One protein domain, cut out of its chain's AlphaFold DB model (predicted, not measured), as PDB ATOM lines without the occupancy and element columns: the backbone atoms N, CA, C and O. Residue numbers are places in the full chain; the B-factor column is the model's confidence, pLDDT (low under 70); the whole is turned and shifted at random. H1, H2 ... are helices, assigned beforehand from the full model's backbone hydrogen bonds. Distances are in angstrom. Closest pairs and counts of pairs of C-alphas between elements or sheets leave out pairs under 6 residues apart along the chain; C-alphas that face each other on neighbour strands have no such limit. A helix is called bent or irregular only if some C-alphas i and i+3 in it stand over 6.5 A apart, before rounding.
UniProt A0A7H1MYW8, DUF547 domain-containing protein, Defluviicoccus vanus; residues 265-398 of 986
ATOM      1  N   ASP A 265     139.236 228.888 194.942       62.38
ATOM      2  CA  ASP A 265     137.909 228.249 194.797       62.38
ATOM      3  C   ASP A 265     136.993 228.930 193.766       62.38
ATOM      4  O   ASP A 265     135.768 228.784 193.798       62.38
ATOM      5  N   ALA A 266     137.568 229.720 192.853       63.41
ATOM      6  CA  ALA A 266     136.799 230.596 191.973       63.41
ATOM      7  C   ALA A 266     135.653 229.893 191.198       63.41
ATOM      8  O   ALA A 266     134.538 230.414 191.305       63.41
ATOM      9  N   PRO A 267     135.839 228.733 190.521       72.62
ATOM     10  CA  PRO A 267     134.760 228.062 189.780       72.62
ATOM     11  C   PRO A 267     133.571 227.686 190.679       72.62
ATOM     12  O   PRO A 267     132.476 228.229 190.522       72.62
ATOM     13  N   PHE A 268     133.809 226.912 191.738       81.69
ATOM     14  CA  PHE A 268     132.761 226.517 192.682       81.69
ATOM     15  C   PHE A 268     132.065 227.707 193.365       81.69
ATOM     16  O   PHE A 268     130.842 227.743 193.518       81.69
ATOM     17  N   SER A 269     132.820 228.753 193.717       78.06
ATOM     18  CA  SER A 269     132.244 229.974 194.294       78.06
ATOM     19  C   SER A 269     131.323 230.723 193.318       78.06
ATOM     20  O   SER A 269     130.466 231.504 193.748       78.06
ATOM     21  N   THR A 270     131.509 230.549 192.004       79.06
ATOM     22  CA  THR A 270     130.595 231.089 190.990       79.06
ATOM     23  C   THR A 270     129.341 230.238 190.847       79.06
ATOM     24  O   THR A 270     128.259 230.814 190.750       79.06
ATOM     25  N   ASP A 271     129.442 228.913 190.961       82.50
ATOM     26  CA  ASP A 271     128.282 228.013 190.910       82.50
ATOM     27  C   ASP A 271     127.353 228.200 192.114       82.50
ATOM     28  O   ASP A 271     126.132 228.298 191.963       82.50
ATOM     29  N   LEU A 272     127.921 228.420 193.305       83.31
ATOM     30  CA  LEU A 272     127.168 228.810 194.504       83.31
ATOM     31  C   LEU A 272     126.407 230.137 194.347       83.31
ATOM     32  O   LEU A 272     125.461 230.395 195.092       83.31
ATOM     33  N   ARG A 273     126.793 230.982 193.385       84.25
ATOM     34  CA  ARG A 273     126.141 232.265 193.062       84.25
ATOM     35  C   ARG A 273     125.400 232.236 191.721       84.25
ATOM     36  O   ARG A 273     124.951 233.286 191.260       84.25
ATOM     37  N   SER A 274     125.282 231.066 191.090       80.12
ATOM     38  CA  SER A 274     124.663 230.912 189.775       80.12
ATOM     39  C   SER A 274     123.173 231.260 189.805       80.12
ATOM     40  O   SER A 274     122.454 230.919 190.741       80.12
ATOM     41  N   GLY A 275     122.699 231.920 188.743       73.12
ATOM     42  CA  GLY A 275     121.269 232.147 188.507       73.12
ATOM     43  C   GLY A 275     120.541 230.936 187.908       73.12
ATOM     44  O   GLY A 275     119.317 230.962 187.812       73.12
ATOM     45  N   ALA A 276     121.272 229.892 187.494       83.31
ATOM     46  CA  ALA A 276     120.703 228.629 187.025       83.31
ATOM     47  C   ALA A 276     120.372 227.730 188.229       83.31
ATOM     48  O   ALA A 276     121.255 227.393 189.019       83.31
ATOM     49  N   GLY A 277     119.089 227.390 188.399       85.00
ATOM     50  CA  GLY A 277     118.583 226.741 189.615       85.00
ATOM     51  C   GLY A 277     119.124 225.327 189.865       85.00
ATOM     52  O   GLY A 277     119.312 224.940 191.017       85.00
ATOM     53  N   ASP A 278     119.419 224.580 188.807       90.19
ATOM     54  CA  ASP A 278     120.027 223.247 188.837       90.19
ATOM     55  C   ASP A 278     121.502 223.297 189.269       90.19
ATOM     56  O   ASP A 278     121.872 222.676 190.260       90.19
ATOM     57  N   VAL A 279     122.331 224.118 188.619       90.94
ATOM     58  CA  VAL A 279     123.749 224.305 188.984       90.94
ATOM     59  C   VAL A 279     123.877 224.793 190.426       90.94
ATOM     60  O   VAL A 279     124.684 224.288 191.201       90.94
ATOM     61  N   HIS A 280     123.038 225.752 190.811       91.88
ATOM     62  CA  HIS A 280     123.050 226.323 192.148       91.88
ATOM     63  C   HIS A 280     122.638 225.325 193.242       91.88
ATOM     64  O   HIS A 280     123.237 225.309 194.319       91.88
ATOM     65  N   SER A 281     121.625 224.492 192.980       93.44
ATOM     66  CA  SER A 281     121.204 223.444 193.919       93.44
ATOM     67  C   SER A 281     122.256 222.341 194.042       93.44
ATOM     68  O   SER A 281     122.570 221.949 195.163       93.44
ATOM     69  N   CYS A 282     122.883 221.932 192.936       95.56
ATOM     70  CA  CYS A 282     123.978 220.958 192.947       95.56
ATOM     71  C   CYS A 282     125.219 221.486 193.683       95.56
ATOM     72  O   CYS A 282     125.830 220.768 194.470       95.56
ATOM     73  N   ALA A 283     125.580 222.757 193.483       94.19
ATOM     74  CA  ALA A 283     126.698 223.366 194.195       94.19
ATOM     75  C   ALA A 283     126.436 223.456 195.708       94.19
ATOM     76  O   ALA A 283     127.330 223.186 196.509       94.19
ATOM     77  N   ARG A 284     125.202 223.792 196.113       94.12
ATOM     78  CA  ARG A 284     124.795 223.758 197.527       94.12
ATOM     79  C   ARG A 284     124.839 222.353 198.109       94.12
ATOM     80  O   ARG A 284     125.362 222.204 199.203       94.12
ATOM     81  N   TRP A 285     124.364 221.349 197.371       95.31
ATOM     82  CA  TRP A 285     124.421 219.953 197.802       95.31
ATOM     83  C   TRP A 285     125.843 219.539 198.196       95.31
ATOM     84  O   TRP A 285     126.056 219.058 199.305       95.31
ATOM     85  N   PHE A 286     126.836 219.810 197.343       95.50
ATOM     86  CA  PHE A 286     128.234 219.519 197.667       95.50
ATOM     87  C   PHE A 286     128.759 220.323 198.861       95.50
ATOM     88  O   PHE A 286     129.496 219.770 199.673       95.50
ATOM     89  N   ALA A 287     128.379 221.596 198.999       94.69
ATOM     90  CA  ALA A 287     128.784 222.410 200.145       94.69
ATOM     91  C   ALA A 287     128.215 221.869 201.471       94.69
ATOM     92  O   ALA A 287     128.937 221.805 202.466       94.69
ATOM     93  N   ASP A 288     126.947 221.457 201.476       94.62
ATOM     94  CA  ASP A 288     126.276 220.902 202.652       94.62
ATOM     95  C   ASP A 288     126.832 219.514 203.005       94.62
ATOM     96  O   ASP A 288     127.109 219.239 204.177       94.62
ATOM     97  N   LEU A 289     127.071 218.669 201.994       95.56
ATOM     98  CA  LEU A 289     127.709 217.362 202.155       95.56
ATOM     99  C   LEU A 289     129.128 217.496 202.717       95.56
ATOM    100  O   LEU A 289     129.471 216.830 203.691       95.56
ATOM    101  N   ASP A 290     129.936 218.399 202.163       95.44
ATOM    102  CA  ASP A 290     131.287 218.676 202.654       95.44
ATOM    103  C   ASP A 290     131.278 219.167 204.101       95.44
ATOM    104  O   ASP A 290     132.042 218.669 204.924       95.44
ATOM    105  N   ALA A 291     130.373 220.087 204.440       95.00
ATOM    106  CA  ALA A 291     130.235 220.587 205.802       95.00
ATOM    107  C   ALA A 291     129.755 219.507 206.787       95.00
ATOM    108  O   ALA A 291     130.053 219.585 207.980       95.00
ATOM    109  N   ALA A 292     128.981 218.516 206.337       95.75
ATOM    110  CA  ALA A 292     128.624 217.357 207.151       95.75
ATOM    111  C   ALA A 292     129.838 216.447 207.391       95.75
ATOM    112  O   ALA A 292     130.118 216.109 208.538       95.75
ATOM    113  N   ILE A 293     130.583 216.131 206.330       95.81
ATOM    114  CA  ILE A 293     131.784 215.284 206.372       95.81
ATOM    115  C   ILE A 293     132.869 215.901 207.262       95.81
ATOM    116  O   ILE A 293     133.412 215.216 208.126       95.81
ATOM    117  N   ASP A 294     133.139 217.199 207.111       95.19
ATOM    118  CA  ASP A 294     134.157 217.908 207.894       95.19
ATOM    119  C   ASP A 294     133.786 218.001 209.373       95.19
ATOM    120  O   ASP A 294     134.638 217.817 210.237       95.19
ATOM    121  N   ARG A 295     132.507 218.245 209.691       95.25
ATOM    122  CA  ARG A 295     132.039 218.280 211.087       95.25
ATOM    123  C   ARG A 295     132.108 216.919 211.770       95.25
ATOM    124  O   ARG A 295     132.229 216.882 212.990       95.25
ATOM    125  N   ALA A 296     131.973 215.840 211.006       94.38
ATOM    126  CA  ALA A 296     132.082 214.478 211.510       94.38
ATOM    127  C   ALA A 296     133.531 213.952 211.504       94.38
ATOM    128  O   ALA A 296     133.765 212.872 212.032       94.38
ATOM    129  N   GLU A 297     134.485 214.693 210.922       95.12
ATOM    130  CA  GLU A 297     135.887 214.281 210.749       95.12
ATOM    131  C   GLU A 297     136.041 212.945 209.992       95.12
ATOM    132  O   GLU A 297     136.970 212.179 210.235       95.12
ATOM    133  N   VAL A 298     135.134 212.664 209.047       95.56
ATOM    134  CA  VAL A 298     135.105 211.398 208.277       95.56
ATOM    135  C   VAL A 298     135.643 211.531 206.855       95.56
ATOM    136  O   VAL A 298     135.423 210.648 206.029       95.56
ATOM    137  N   ARG A 299     136.312 212.649 206.551       96.44
ATOM    138  CA  ARG A 299     136.872 212.918 205.225       96.44
ATOM    139  C   ARG A 299     137.911 211.857 204.865       96.44
ATOM    140  O   ARG A 299     138.821 211.596 205.644       96.44
ATOM    141  N   ASP A 300     137.799 211.305 203.664       96.81
ATOM    142  CA  ASP A 300     138.804 210.398 203.117       96.81
ATOM    143  C   ASP A 300     140.011 211.205 202.626       96.81
ATOM    144  O   ASP A 300     139.845 212.156 201.851       96.81
ATOM    145  N   ALA A 301     141.210 210.834 203.078       94.88
ATOM    146  CA  ALA A 301     142.446 211.530 202.730       94.88
ATOM    147  C   ALA A 301     143.109 210.970 201.457       94.88
ATOM    148  O   ALA A 301     143.792 211.713 200.754       94.88
ATOM    149  N   GLY A 302     142.863 209.695 201.124       92.94
ATOM    150  CA  GLY A 302     143.622 208.949 200.115       92.94
ATOM    151  C   GLY A 302     143.700 209.613 198.736       92.94
ATOM    152  O   GLY A 302     144.779 209.680 198.145       92.94
ATOM    153  N   ALA A 303     142.582 210.130 198.216       95.06
ATOM    154  CA  ALA A 303     142.571 210.914 196.977       95.06
ATOM    155  C   ALA A 303     142.369 212.413 197.263       95.06
ATOM    156  O   ALA A 303     141.408 212.818 197.920       95.06
ATOM    157  N   TYR A 304     143.242 213.260 196.708       95.81
ATOM    158  CA  TYR A 304     143.236 214.700 196.962       95.81
ATOM    159  C   TYR A 304     142.119 215.403 196.190       95.81
ATOM    160  O   TYR A 304     142.004 215.267 194.973       95.81
ATOM    161  N   ARG A 305     141.311 216.211 196.872       94.69
ATOM    162  CA  ARG A 305     140.274 217.023 196.225       94.69
ATOM    163  C   ARG A 305     140.855 218.151 195.401       94.69
ATOM    164  O   ARG A 305     141.659 218.936 195.893       94.69
ATOM    165  N   ILE A 306     140.353 218.303 194.182       94.62
ATOM    166  CA  ILE A 306     140.795 219.380 193.304       94.62
ATOM    167  C   ILE A 306     140.102 220.691 193.720       94.62
ATOM    168  O   ILE A 306     138.873 220.785 193.651       94.62
ATOM    169  N   PRO A 307     140.850 221.740 194.120       90.62
ATOM    170  CA  PRO A 307     140.250 223.009 194.526       90.62
ATOM    171  C   PRO A 307     139.384 223.622 193.419       90.62
ATOM    172  O   PRO A 307     139.799 223.712 192.259       90.62
ATOM    173  N   GLY A 308     138.180 224.063 193.779       89.62
ATOM    174  CA  GLY A 308     137.178 224.572 192.839       89.62
ATOM    175  C   GLY A 308     136.357 223.518 192.083       89.62
ATOM    176  O   GLY A 308     135.429 223.927 191.394       89.62
ATOM    177  N   TYR A 309     136.636 222.216 192.230       93.38
ATOM    178  CA  TYR A 309     135.888 221.122 191.591       93.38
ATOM    179  C   TYR A 309     135.496 220.061 192.638       93.38
ATOM    180  O   TYR A 309     136.191 219.058 192.796       93.38
ATOM    181  N   PRO A 310     134.398 220.256 193.391       93.00
ATOM    182  CA  PRO A 310     134.057 219.433 194.565       93.00
ATOM    183  C   PRO A 310     133.671 217.977 194.250       93.00
ATOM    184  O   PRO A 310     133.522 217.188 195.182       93.00
ATOM    185  N   TYR A 311     133.485 217.657 192.968       94.88
ATOM    186  CA  TYR A 311     133.127 216.341 192.435       94.88
ATOM    187  C   TYR A 311     134.327 215.602 191.810       94.88
ATOM    188  O   TYR A 311     134.149 214.570 191.166       94.88
ATOM    189  N   LEU A 312     135.546 216.150 191.935       96.50
ATOM    190  CA  LEU A 312     136.768 215.582 191.364       96.50
ATOM    191  C   LEU A 312     137.858 215.416 192.425       96.50
ATOM    192  O   LEU A 312     138.185 216.346 193.172       96.50
ATOM    193  N   ARG A 313     138.502 214.247 192.409       97.62
ATOM    194  CA  ARG A 313     139.713 213.964 193.185       97.62
ATOM    195  C   ARG A 313     140.826 213.448 192.295       97.62
ATOM    196  O   ARG A 313     140.584 212.938 191.209       97.62
ATOM    197  N   VAL A 314     142.057 213.587 192.760       97.31
ATOM    198  CA  VAL A 314     143.259 213.196 192.037       97.31
ATOM    199  C   VAL A 314     144.225 212.471 192.972       97.31
ATOM    200  O   VAL A 314     144.468 212.907 194.094       97.31
ATOM    201  N   ASP A 315     144.781 211.360 192.500       96.94
ATOM    202  CA  ASP A 315     145.922 210.671 193.109       96.94
ATOM    203  C   ASP A 315     147.210 210.975 192.311       96.94
ATOM    204  O   ASP A 315     147.170 211.559 191.217       96.94
ATOM    205  N   ARG A 316     148.390 210.611 192.836       96.25
ATOM    206  CA  ARG A 316     149.670 210.927 192.164       96.25
ATOM    207  C   ARG A 316     149.774 210.266 190.792       96.25
ATOM    208  O   ARG A 316     150.314 210.862 189.857       96.25
ATOM    209  N   PHE A 317     149.224 209.061 190.650       96.31
ATOM    210  CA  PHE A 317     149.212 208.328 189.390       96.31
ATOM    211  C   PHE A 317     148.407 209.050 188.307       96.31
ATOM    212  O   PHE A 317     148.928 209.311 187.219       96.31
ATOM    213  N   THR A 318     147.177 209.446 188.613       95.94
ATOM    214  CA  THR A 318     146.264 210.134 187.696       95.94
ATOM    215  C   THR A 318     146.764 211.547 187.389       95.94
ATOM    216  O   THR A 318     146.709 211.966 186.231       95.94
ATOM    217  N   ALA A 319     147.365 212.249 188.358       95.44
ATOM    218  CA  ALA A 319     148.030 213.539 188.127       95.44
ATOM    219  C   ALA A 319     149.162 213.453 187.081       95.44
ATOM    220  O   ALA A 319     149.402 214.405 186.335       95.44
ATOM    221  N   SER A 320     149.842 212.305 186.963       94.31
ATOM    222  CA  SER A 320     150.932 212.126 185.987       94.31
ATOM    223  C   SER A 320     150.479 212.160 184.522       94.31
ATOM    224  O   SER A 320     151.304 212.339 183.621       94.31
ATOM    225  N   PHE A 321     149.177 212.002 184.262       92.25
ATOM    226  CA  PHE A 321     148.605 212.033 182.915       92.25
ATOM    227  C   PHE A 321     148.189 213.428 182.458       92.25
ATOM    228  O   PHE A 321     147.743 213.560 181.322       92.25
ATOM    229  N   SER A 322     148.402 214.477 183.258       82.31
ATOM    230  CA  SER A 322     148.131 215.866 182.865       82.31
ATOM    231  C   SER A 322     148.657 216.228 181.456       82.31
ATOM    232  O   SER A 322     147.887 216.782 180.671       82.31
ATOM    233  N   PRO A 323     149.886 215.844 181.033       76.50
ATOM    234  CA  PRO A 323     150.341 216.055 179.652       76.50
ATOM    235  C   PRO A 323     149.552 215.250 178.603       76.50
ATOM    236  O   PRO A 323     149.157 215.796 177.574       76.50
ATOM    237  N   ALA A 324     149.265 213.968 178.853       70.00
ATOM    238  CA  ALA A 324     148.480 213.129 177.938       70.00
ATOM    239  C   ALA A 324     147.031 213.637 177.799       70.00
ATOM    240  O   ALA A 324     146.479 213.665 176.698       70.00
ATOM    241  N   ALA A 325     146.456 214.142 178.894       71.19
ATOM    242  CA  ALA A 325     145.153 214.792 178.935       71.19
ATOM    243  C   ALA A 325     145.117 216.106 178.129       71.19
ATOM    244  O   ALA A 325     144.056 216.498 177.647       71.19
ATOM    245  N   THR A 326     146.252 216.781 177.909       73.75
ATOM    246  CA  THR A 326     146.325 217.922 176.971       73.75
ATOM    247  C   THR A 326     146.449 217.504 175.503       73.75
ATOM    248  O   THR A 326     146.115 218.295 174.625       73.75
ATOM    249  N   GLY A 327     146.898 216.275 175.221       75.56
ATOM    250  CA  GLY A 327     147.255 215.826 173.871       75.56
ATOM    251  C   GLY A 327     146.095 215.330 173.000       75.56
ATOM    252  O   GLY A 327     146.218 215.339 171.777       75.56
ATOM    253  N   SER A 328     144.972 214.898 173.586       83.88
ATOM    254  CA  SER A 328     143.784 214.455 172.832       83.88
ATOM    255  C   SER A 328     142.487 214.603 173.631       83.88
ATOM    256  O   SER A 328     142.503 214.597 174.862       83.88
ATOM    257  N   ASP A 329     141.346 214.717 172.946       86.50
ATOM    258  CA  ASP A 329     140.032 214.782 173.605       86.50
ATOM    259  C   ASP A 329     139.646 213.450 174.255       86.50
ATOM    260  O   ASP A 329     139.164 213.435 175.384       86.50
ATOM    261  N   ALA A 330     139.936 212.325 173.594       87.69
ATOM    262  CA  ALA A 330     139.707 210.997 174.160       87.69
ATOM    263  C   ALA A 330     140.540 210.761 175.433       87.69
ATOM    264  O   ALA A 330     140.017 210.249 176.422       87.69
ATOM    265  N   GLY A 331     141.812 211.182 175.436       89.25
ATOM    266  CA  GLY A 331     142.676 211.122 176.617       89.25
ATOM    267  C   GLY A 331     142.167 212.000 177.759       89.25
ATOM    268  O   GLY A 331     142.172 211.570 178.907       89.25
ATOM    269  N   PHE A 332     141.659 213.198 177.459       90.44
ATOM    270  CA  PHE A 332     141.063 214.065 178.476       90.44
ATOM    271  C   PHE A 332     139.795 213.481 179.095       90.44
ATOM    272  O   PHE A 332     139.650 213.519 180.312       90.44
ATOM    273  N   VAL A 333     138.897 212.913 178.286       90.00
ATOM    274  CA  VAL A 333     137.673 212.272 178.790       90.00
ATOM    275  C   VAL A 333     138.009 211.063 179.666       90.00
ATOM    276  O   VAL A 333     137.433 210.918 180.743       90.00
ATOM    277  N   ALA A 334     138.966 210.227 179.248       92.12
ATOM    278  CA  ALA A 334     139.430 209.091 180.046       92.12
ATOM    279  C   ALA A 334     140.049 209.544 181.380       92.12
ATOM    280  O   ALA A 334     139.739 208.989 182.432       92.12
ATOM    281  N   TRP A 335     140.869 210.597 181.346       94.75
ATOM    282  CA  TRP A 335     141.468 211.195 182.537       94.75
ATOM    283  C   TRP A 335     140.417 211.760 183.495       94.75
ATOM    284  O   TRP A 335     140.425 211.416 184.672       94.75
ATOM    285  N   LEU A 336     139.468 212.552 182.988       93.31
ATOM    286  CA  LEU A 336     138.380 213.125 183.781       93.31
ATOM    287  C   LEU A 336     137.509 212.041 184.428       93.31
ATOM    288  O   LEU A 336     137.241 212.111 185.624       93.31
ATOM    289  N   SER A 337     137.150 211.001 183.672       93.38
ATOM    290  CA  SER A 337     136.365 209.870 184.192       93.38
ATOM    291  C   SER A 337     137.068 209.181 185.368       93.38
ATOM    292  O   SER A 337     136.423 208.681 186.286       93.38
ATOM    293  N   ARG A 338     138.408 209.164 185.367       95.12
ATOM    294  CA  ARG A 338     139.201 208.611 186.468       95.12
ATOM    295  C   ARG A 338     139.196 209.520 187.701       95.12
ATOM    296  O   ARG A 338     139.106 209.002 188.808       95.12
ATOM    297  N   LEU A 339     139.237 210.841 187.520       96.50
ATOM    298  CA  LEU A 339     139.106 211.804 188.623       96.50
ATOM    299  C   LEU A 339     137.739 211.701 189.323       96.50
ATOM    300  O   LEU A 339     137.651 211.786 190.547       96.50
ATOM    301  N   GLU A 340     136.678 211.482 188.544       96.12
ATOM    302  CA  GLU A 340     135.317 211.261 189.051       96.12
ATOM    303  C   GLU A 340     135.187 209.925 189.780       96.12
ATOM    304  O   GLU A 340     134.549 209.849 190.826       96.12
ATOM    305  N   ALA A 341     135.807 208.863 189.253       95.94
ATOM    306  CA  ALA A 341     135.819 207.564 189.917       95.94
ATOM    307  C   ALA A 341     136.525 207.628 191.283       95.94
ATOM    308  O   ALA A 341     136.045 207.019 192.240       95.94
ATOM    309  N   LEU A 342     137.621 208.393 191.388       97.06
ATOM    310  CA  LEU A 342     138.310 208.646 192.656       97.06
ATOM    311  C   LEU A 342     137.421 209.413 193.646       97.06
ATOM    312  O   LEU A 342     137.340 209.014 194.807       97.06
ATOM    313  N   ASP A 343     136.728 210.473 193.208       97.69
ATOM    314  CA  ASP A 343     135.801 211.198 194.092       97.69
ATOM    315  C   ASP A 343     134.651 210.309 194.550       97.69
ATOM    316  O   ASP A 343     134.392 210.218 195.744       97.69
ATOM    317  N   ARG A 344     134.020 209.579 193.630       96.06
ATOM    318  CA  ARG A 344     132.909 208.678 193.949       96.06
ATOM    319  C   ARG A 344     133.299 207.622 194.984       96.06
ATOM    320  O   ARG A 344     132.542 207.386 195.920       96.06
ATOM    321  N   SER A 345     134.473 207.006 194.830       95.31
ATOM    322  CA  SER A 345     134.973 206.002 195.776       95.31
ATOM    323  C   SER A 345     135.188 206.595 197.170       95.31
ATOM    324  O   SER A 345     134.740 206.025 198.162       95.31
ATOM    325  N   ALA A 346     135.815 207.771 197.245       96.56
ATOM    326  CA  ALA A 346     136.025 208.471 198.506       96.56
ATOM    327  C   ALA A 346     134.696 208.892 199.157       96.56
ATOM    328  O   ALA A 346     134.475 208.641 200.337       96.56
ATOM    329  N   ARG A 347     133.770 209.461 198.374       95.44
ATOM    330  CA  ARG A 347     132.433 209.884 198.823       95.44
ATOM    331  C   ARG A 347     131.627 208.725 199.393       95.44
ATOM    332  O   ARG A 347     130.954 208.911 200.400       95.44
ATOM    333  N   HIS A 348     131.704 207.546 198.779       94.94
ATOM    334  CA  HIS A 348     131.046 206.344 199.288       94.94
ATOM    335  C   HIS A 348     131.507 206.019 200.718       94.94
ATOM    336  O   HIS A 348     130.678 205.842 201.610       94.94
ATOM    337  N   ALA A 349     132.821 206.029 200.971       95.38
ATOM    338  CA  ALA A 349     133.365 205.810 202.311       95.38
ATOM    339  C   ALA A 349     133.008 206.942 203.292       95.38
ATOM    340  O   ALA A 349     132.630 206.677 204.433       95.38
ATOM    341  N   GLU A 350     133.082 208.200 202.852       96.12
ATOM    342  CA  GLU A 350     132.722 209.371 203.664       96.12
ATOM    343  C   GLU A 350     131.256 209.324 204.110       96.12
ATOM    344  O   GLU A 350     130.965 209.498 205.291       96.12
ATOM    345  N   ILE A 351     130.336 209.039 203.182       94.56
ATOM    346  CA  ILE A 351     128.895 208.941 203.450       94.56
ATOM    347  C   ILE A 351     128.595 207.752 204.365       94.56
ATOM    348  O   ILE A 351     127.806 207.897 205.298       94.56
ATOM    349  N   ALA A 352     129.235 206.599 204.144       93.31
ATOM    350  CA  ALA A 352     129.045 205.411 204.975       93.31
ATOM    351  C   ALA A 352     129.444 205.636 206.446       93.31
ATOM    352  O   ALA A 352     128.843 205.051 207.344       93.31
ATOM    353  N   ASN A 353     130.428 206.506 206.694       94.75
ATOM    354  CA  ASN A 353     130.905 206.828 208.039       94.75
ATOM    355  C   ASN A 353     130.181 208.021 208.692       94.75
ATOM    356  O   ASN A 353     130.448 208.322 209.856       94.75
ATOM    357  N   LEU A 354     129.275 208.712 207.989       93.44
ATOM    358  CA  LEU A 354     128.513 209.814 208.579       93.44
ATOM    359  C   LEU A 354     127.533 209.305 209.654       93.44
ATOM    360  O   LEU A 354     126.807 208.337 209.419       93.44
ATOM    361  N   PRO A 355     127.419 209.992 210.806       90.62
ATOM    362  CA  PRO A 355     126.355 209.722 211.762       90.62
ATOM    363  C   PRO A 355     125.009 210.218 211.206       90.62
ATOM    364  O   PRO A 355     124.867 211.390 210.849       90.62
ATOM    365  N   ASP A 356     124.023 209.319 211.134       87.06
ATOM    366  CA  ASP A 356     122.651 209.585 210.672       87.06
ATOM    367  C   ASP A 356     122.581 210.467 209.398       87.06
ATOM    368  O   ASP A 356     122.010 211.566 209.416       87.06
ATOM    369  N   PRO A 357     123.152 210.017 208.260       85.75
ATOM    370  CA  PRO A 357     123.388 210.866 207.088       85.75
ATOM    371  C   PRO A 357     122.099 211.446 206.490       85.75
ATOM    372  O   PRO A 357     122.072 212.609 206.088       85.75
ATOM    373  N   ALA A 358     121.002 210.681 206.507       85.31
ATOM    374  CA  ALA A 358     119.681 211.140 206.075       85.31
ATOM    375  C   ALA A 358     119.193 212.359 206.873       85.31
ATOM    376  O   ALA A 358     118.760 213.356 206.295       85.31
ATOM    377  N   GLN A 359     119.315 212.322 208.203       86.19
ATOM    378  CA  GLN A 359     118.908 213.441 209.049       86.19
ATOM    379  C   GLN A 359     119.839 214.641 208.865       86.19
ATOM    380  O   GLN A 359     119.364 215.772 208.749       86.19
ATOM    381  N   THR A 360     121.149 214.395 208.815       85.31
ATOM    382  CA  THR A 360     122.172 215.439 208.689       85.31
ATOM    383  C   THR A 360     122.050 216.220 207.378       85.31
ATOM    384  O   THR A 360     122.256 217.434 207.372       85.31
ATOM    385  N   LEU A 361     121.674 215.545 206.287       89.19
ATOM    386  CA  LEU A 361     121.561 216.128 204.945       89.19
ATOM    387  C   LEU A 361     120.117 216.452 204.533       89.19
ATOM    388  O   LEU A 361     119.890 216.968 203.442       89.19
ATOM    389  N   GLY A 362     119.132 216.172 205.392       87.62
ATOM    390  CA  GLY A 362     117.718 216.428 205.104       87.62
ATOM    391  C   GLY A 362     117.146 215.569 203.970       87.62
ATOM    392  O   GLY A 362     116.234 216.012 203.272       87.62
ATOM    393  N   ILE A 363     117.674 214.357 203.784       88.31
ATOM    394  CA  ILE A 363     117.238 213.384 202.774       88.31
ATOM    395  C   ILE A 363     116.395 212.296 203.448       88.31
ATOM    396  O   ILE A 363     116.706 211.853 204.549       88.31
ATOM    397  N   ALA A 364     115.304 211.872 202.805       83.88
ATOM    398  CA  ALA A 364     114.381 210.893 203.381       83.88
ATOM    399  C   ALA A 364     114.939 209.458 203.374       83.88
ATOM    400  O   ALA A 364     114.778 208.747 204.364       83.88
ATOM    401  N   ASP A 365     115.589 209.049 202.280       83.38
ATOM    402  CA  ASP A 365     116.211 207.731 202.131       83.38
ATOM    403  C   ASP A 365     117.740 207.880 202.000       83.38
ATOM    404  O   ASP A 365     118.206 208.516 201.053       83.38
ATOM    405  N   PRO A 366     118.549 207.313 202.916       79.56
ATOM    406  CA  PRO A 366     120.006 207.307 202.787       79.56
ATOM    407  C   PRO A 366     120.517 206.782 201.436       79.56
ATOM    408  O   PRO A 366     121.568 207.229 200.979       79.56
ATOM    409  N   ALA A 367     119.784 205.872 200.781       80.62
ATOM    410  CA  ALA A 367     120.159 205.334 199.475       80.62
ATOM    411  C   ALA A 367     120.150 206.397 198.357       80.62
ATOM    412  O   ALA A 367     120.887 206.266 197.379       80.62
ATOM    413  N   ASP A 368     119.373 207.474 198.516       90.88
ATOM    414  CA  ASP A 368     119.280 208.552 197.527       90.88
ATOM    415  C   ASP A 368     120.493 209.497 197.568       90.88
ATOM    416  O   ASP A 368     120.728 210.235 196.612       90.88
ATOM    417  N   ILE A 369     121.283 209.489 198.652       93.50
ATOM    418  CA  ILE A 369     122.404 210.424 198.859       93.50
ATOM    419  C   ILE A 369     123.477 210.231 197.783       93.50
ATOM    420  O   ILE A 369     123.928 211.202 197.171       93.50
ATOM    421  N   GLU A 370     123.874 208.986 197.519       93.06
ATOM    422  CA  GLU A 370     124.876 208.676 196.492       93.06
ATOM    423  C   GLU A 370     124.347 208.987 195.092       93.06
ATOM    424  O   GLU A 370     125.034 209.625 194.294       93.06
ATOM    425  N   GLN A 371     123.094 208.614 194.812       93.62
ATOM    426  CA  GLN A 371     122.467 208.878 193.521       93.62
ATOM    427  C   GLN A 371     122.349 210.385 193.241       93.62
ATOM    428  O   GLN A 371     122.611 210.824 192.118       93.62
ATOM    429  N   LEU A 372     121.968 211.183 194.242       94.44
ATOM    430  CA  LEU A 372     121.916 212.640 194.135       94.44
ATOM    431  C   LEU A 372     123.314 213.225 193.930       94.44
ATOM    432  O   LEU A 372     123.495 214.086 193.074       94.44
ATOM    433  N   THR A 373     124.313 212.721 194.656       95.44
ATOM    434  CA  THR A 373     125.711 213.151 194.510       95.44
ATOM    435  C   THR A 373     126.226 212.909 193.092       95.44
ATOM    436  O   THR A 373     126.776 213.828 192.486       95.44
ATOM    437  N   ASP A 374     125.959 211.735 192.515       94.69
ATOM    438  CA  ASP A 374     126.307 211.404 191.127       94.69
ATOM    439  C   ASP A 374     125.598 212.322 190.107       94.69
ATOM    440  O   ASP A 374     126.214 212.792 189.147       94.69
ATOM    441  N   GLN A 375     124.309 212.622 190.310       95.50
ATOM    442  CA  GLN A 375     123.549 213.542 189.447       95.50
ATOM    443  C   GLN A 375     124.073 214.983 189.527       95.50
ATOM    444  O   GLN A 375     124.187 215.674 188.507       95.50
ATOM    445  N   CYS A 376     124.401 215.444 190.733       96.12
ATOM    446  CA  CYS A 376     124.993 216.755 190.954       96.12
ATOM    447  C   CYS A 376     126.389 216.852 190.331       96.12
ATOM    448  O   CYS A 376     126.691 217.868 189.704       96.12
ATOM    449  N   ALA A 377     127.214 215.805 190.449       95.31
ATOM    450  CA  ALA A 377     128.534 215.736 189.826       95.31
ATOM    451  C   ALA A 377     128.435 215.898 188.303       95.31
ATOM    452  O   ALA A 377     129.100 216.758 187.729       95.31
ATOM    453  N   GLU A 378     127.535 215.153 187.657       94.88
ATOM    454  CA  GLU A 378     127.299 215.247 186.214       94.88
ATOM    455  C   GLU A 378     126.839 216.653 185.786       94.88
ATOM    456  O   GLU A 378     127.303 217.184 184.775       94.88
ATOM    457  N   THR A 379     125.968 217.287 186.574       94.38
ATOM    458  CA  THR A 379     125.466 218.642 186.296       94.38
ATOM    459  C   THR A 379     126.587 219.686 186.354       94.38
ATOM    460  O   THR A 379     126.728 220.504 185.439       94.38
ATOM    461  N   LEU A 380     127.416 219.650 187.405       92.19
ATOM    462  CA  LEU A 380     128.559 220.559 187.552       92.19
ATOM    463  C   LEU A 380     129.620 220.301 186.474       92.19
ATOM    464  O   LEU A 380     130.109 221.242 185.850       92.19
ATOM    465  N   ARG A 381     129.887 219.033 186.150       91.62
ATOM    466  CA  ARG A 381     130.785 218.635 185.063       91.62
ATOM    467  C   ARG A 381     130.371 219.213 183.716       91.62
ATOM    468  O   ARG A 381     131.194 219.812 183.023       91.62
ATOM    469  N   GLN A 382     129.106 219.054 183.320       90.31
ATOM    470  CA  GLN A 382     128.607 219.610 182.057       90.31
ATOM    471  C   GLN A 382     128.778 221.134 182.011       90.31
ATOM    472  O   GLN A 382     129.184 221.689 180.985       90.31
ATOM    473  N   ARG A 383     128.511 221.810 183.134       88.25
ATOM    474  CA  ARG A 383     128.662 223.260 183.271       88.25
ATOM    475  C   ARG A 383     130.116 223.718 183.147       88.25
ATOM    476  O   ARG A 383     130.367 224.722 182.468       88.25
ATOM    477  N   ASP A 384     131.040 223.008 183.783       86.06
ATOM    478  CA  ASP A 384     132.471 223.309 183.785       86.06
ATOM    479  C   ASP A 384     133.098 223.078 182.409       86.06
ATOM    480  O   ASP A 384     133.803 223.947 181.887       86.06
ATOM    481  N   LEU A 385     132.778 221.949 181.771       83.62
ATOM    482  CA  LEU A 385     133.285 221.605 180.441       83.62
ATOM    483  C   LEU A 385     132.741 222.508 179.324       83.62
ATOM    484  O   LEU A 385     133.393 222.651 178.291       83.62
ATOM    485  N   ALA A 386     131.589 223.153 179.528       84.38
ATOM    486  CA  ALA A 386     131.066 224.170 178.613       84.38
ATOM    487  C   ALA A 386     131.806 225.525 178.712       84.38
ATOM    488  O   ALA A 386     131.640 226.385 177.845       84.38
ATOM    489  N   GLY A 387     132.601 225.746 179.766       75.38
ATOM    490  CA  GLY A 387     133.341 226.987 179.993       75.38
ATOM    491  C   GLY A 387     134.612 227.113 179.143       75.38
ATOM    492  O   GLY A 387     135.375 226.165 178.960       75.38
ATOM    493  N   THR A 388     134.893 228.316 178.639       69.44
ATOM    494  CA  THR A 388     136.144 228.586 177.912       69.44
ATOM    495  C   THR A 388     137.324 228.645 178.884       69.44
ATOM    496  O   THR A 388     137.366 229.529 179.734       69.44
ATOM    497  N   GLY A 389     138.307 227.753 178.730       73.88
ATOM    498  CA  GLY A 389     139.541 227.742 179.533       73.88
ATOM    499  C   GLY A 389     139.535 226.792 180.737       73.88
ATOM    500  O   GLY A 389     140.611 226.503 181.264       73.88
ATOM    501  N   THR A 390     138.379 226.221 181.099       78.69
ATOM    502  CA  THR A 390     138.218 225.336 182.268       78.69
ATOM    503  C   THR A 390     139.126 224.107 182.213       78.69
ATOM    504  O   THR A 390     139.697 223.710 183.220       78.69
ATOM    505  N   ARG A 391     139.343 223.533 181.020       85.62
ATOM    506  CA  ARG A 391     140.230 222.370 180.829       85.62
ATOM    507  C   ARG A 391     141.672 222.641 181.269       85.62
ATOM    508  O   ARG A 391     142.267 221.815 181.949       85.62
ATOM    509  N   SER A 392     142.229 223.791 180.891       84.75
ATOM    510  CA  SER A 392     143.605 224.174 181.244       84.75
ATOM    511  C   SER A 392     143.743 224.430 182.745       84.75
ATOM    512  O   SER A 392     144.729 224.036 183.371       84.75
ATOM    513  N   GLU A 393     142.733 225.070 183.332       87.19
ATOM    514  CA  GLU A 393     142.683 225.351 184.763       87.19
ATOM    515  C   GLU A 393     142.574 224.069 185.595       87.19
ATOM    516  O   GLU A 393     143.377 223.878 186.509       87.19
ATOM    517  N   LEU A 394     141.666 223.160 185.227       89.44
ATOM    518  CA  LEU A 394     141.519 221.853 185.864       89.44
ATOM    519  C   LEU A 394     142.835 221.065 185.837       89.44
ATOM    520  O   LEU A 394     143.296 220.609 186.877       89.44
ATOM    521  N   ILE A 395     143.487 220.969 184.672       88.81
ATOM    522  CA  ILE A 395     144.777 220.273 184.521       88.81
ATOM    523  C   ILE A 395     145.863 220.904 185.404       88.81
ATOM    524  O   ILE A 395     146.668 220.196 186.003       88.81
ATOM    525  N   THR A 396     145.877 222.233 185.523       89.50
ATOM    526  CA  THR A 396     146.855 222.938 186.364       89.50
ATOM    527  C   THR A 396     146.627 222.671 187.854       89.50
ATOM    528  O   THR A 396     147.598 222.555 188.604       89.50
ATOM    529  N   ARG A 397     145.362 222.567 188.282       91.00
ATOM    530  CA  ARG A 397     144.954 222.358 189.681       91.00
ATOM    531  C   ARG A 397     144.979 220.892 190.120       91.00
ATOM    532  O   ARG A 397     145.060 220.638 191.317       91.00
ATOM    533  N   ALA A 398     144.919 219.941 189.187       93.19
ATOM    534  CA  ALA A 398     144.946 218.501 189.445       93.19
ATOM    535  C   ALA A 398     146.357 218.001 189.820       93.19
ATOM    536  O   ALA A 398     146.967 217.197 189.115       93.19
TER     537      ALA A 398
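What this domain is: This is residues 265 to 398 of the 986 residues of the protein "DUF547 domain-containing protein" of Defluviicoccus vanus (UniProt A0A7H1MYW8). Three long helices, H5, H7 and H2, stand round a loop, residues 297 to 315, that reaches into the middle; H7 folds back beside H5 and crosses H2. H6 lies near one end of the body, H3, H4 and H8 towards the other, and H1 packs on residues 279 to 283 of H2. The printed part has 134 residues, with eight named helices, H1 to H8 along the chain, and no named strand: all helix. It is compact, with a radius of gyration of the C-alphas of 14.8 A and spans of 45 by 34 by 22 A.

How they stand to each other: Begin at H5, residues 329 to 352; H7, residues 367 to 385, is close but not clearly touching, at a shallow tilt of 30 degrees, opposite ways, closest at C-alphas 348 and 370, 7.2 A. The hub, H2, residues 277 to 296, touches H7 with residues 278 to 286 alone, at a steep tilt of 56 degrees, closest at C-alphas 282 and 376, 4.8 A. H2 also touches H1, residues 266 to 271, at C-alphas 280 and 271, 5.6 A, and H6, residues 357 to 361, at C-alphas 289 and 361, 6.9 A. H4, residues 322 to 327, touches H5 only at the corner, at C-alphas 325 and 332, 4.2 A. With 3 pairs of C-alphas within 8 A each, H3, residues 316 to 319, only just touches H5 at C-alphas 318 and 335, 7.1 A, and H8, residues 390 to 397, only just touches H4 at C-alphas 395 and 322, 5.8 A. Every O i to N i+4 pair is within hydrogen-bond range in H1, H2, H4, H5, H6 and H8, and 14 of 15 in H7; H3 is too short for one.

Where its parts are: Find C-alpha 329 at (140.032, 214.782, 173.605); from there H5 runs 34.5 A to C-alpha 352 at (129.045, 205.411, 204.975). H2 measures 28.5 A and H7 28.3 A; H7 is only just irregular, C-alphas 367 and 370 being 6.51 A apart.

The domain as a whole: C-alphas 327 and 359 are the two farthest apart, 45.2 A. The printed part has no cut; the link from H2 to H3 is long, and the others are tight. Residues 265, 266 and 388 are under pLDDT 70.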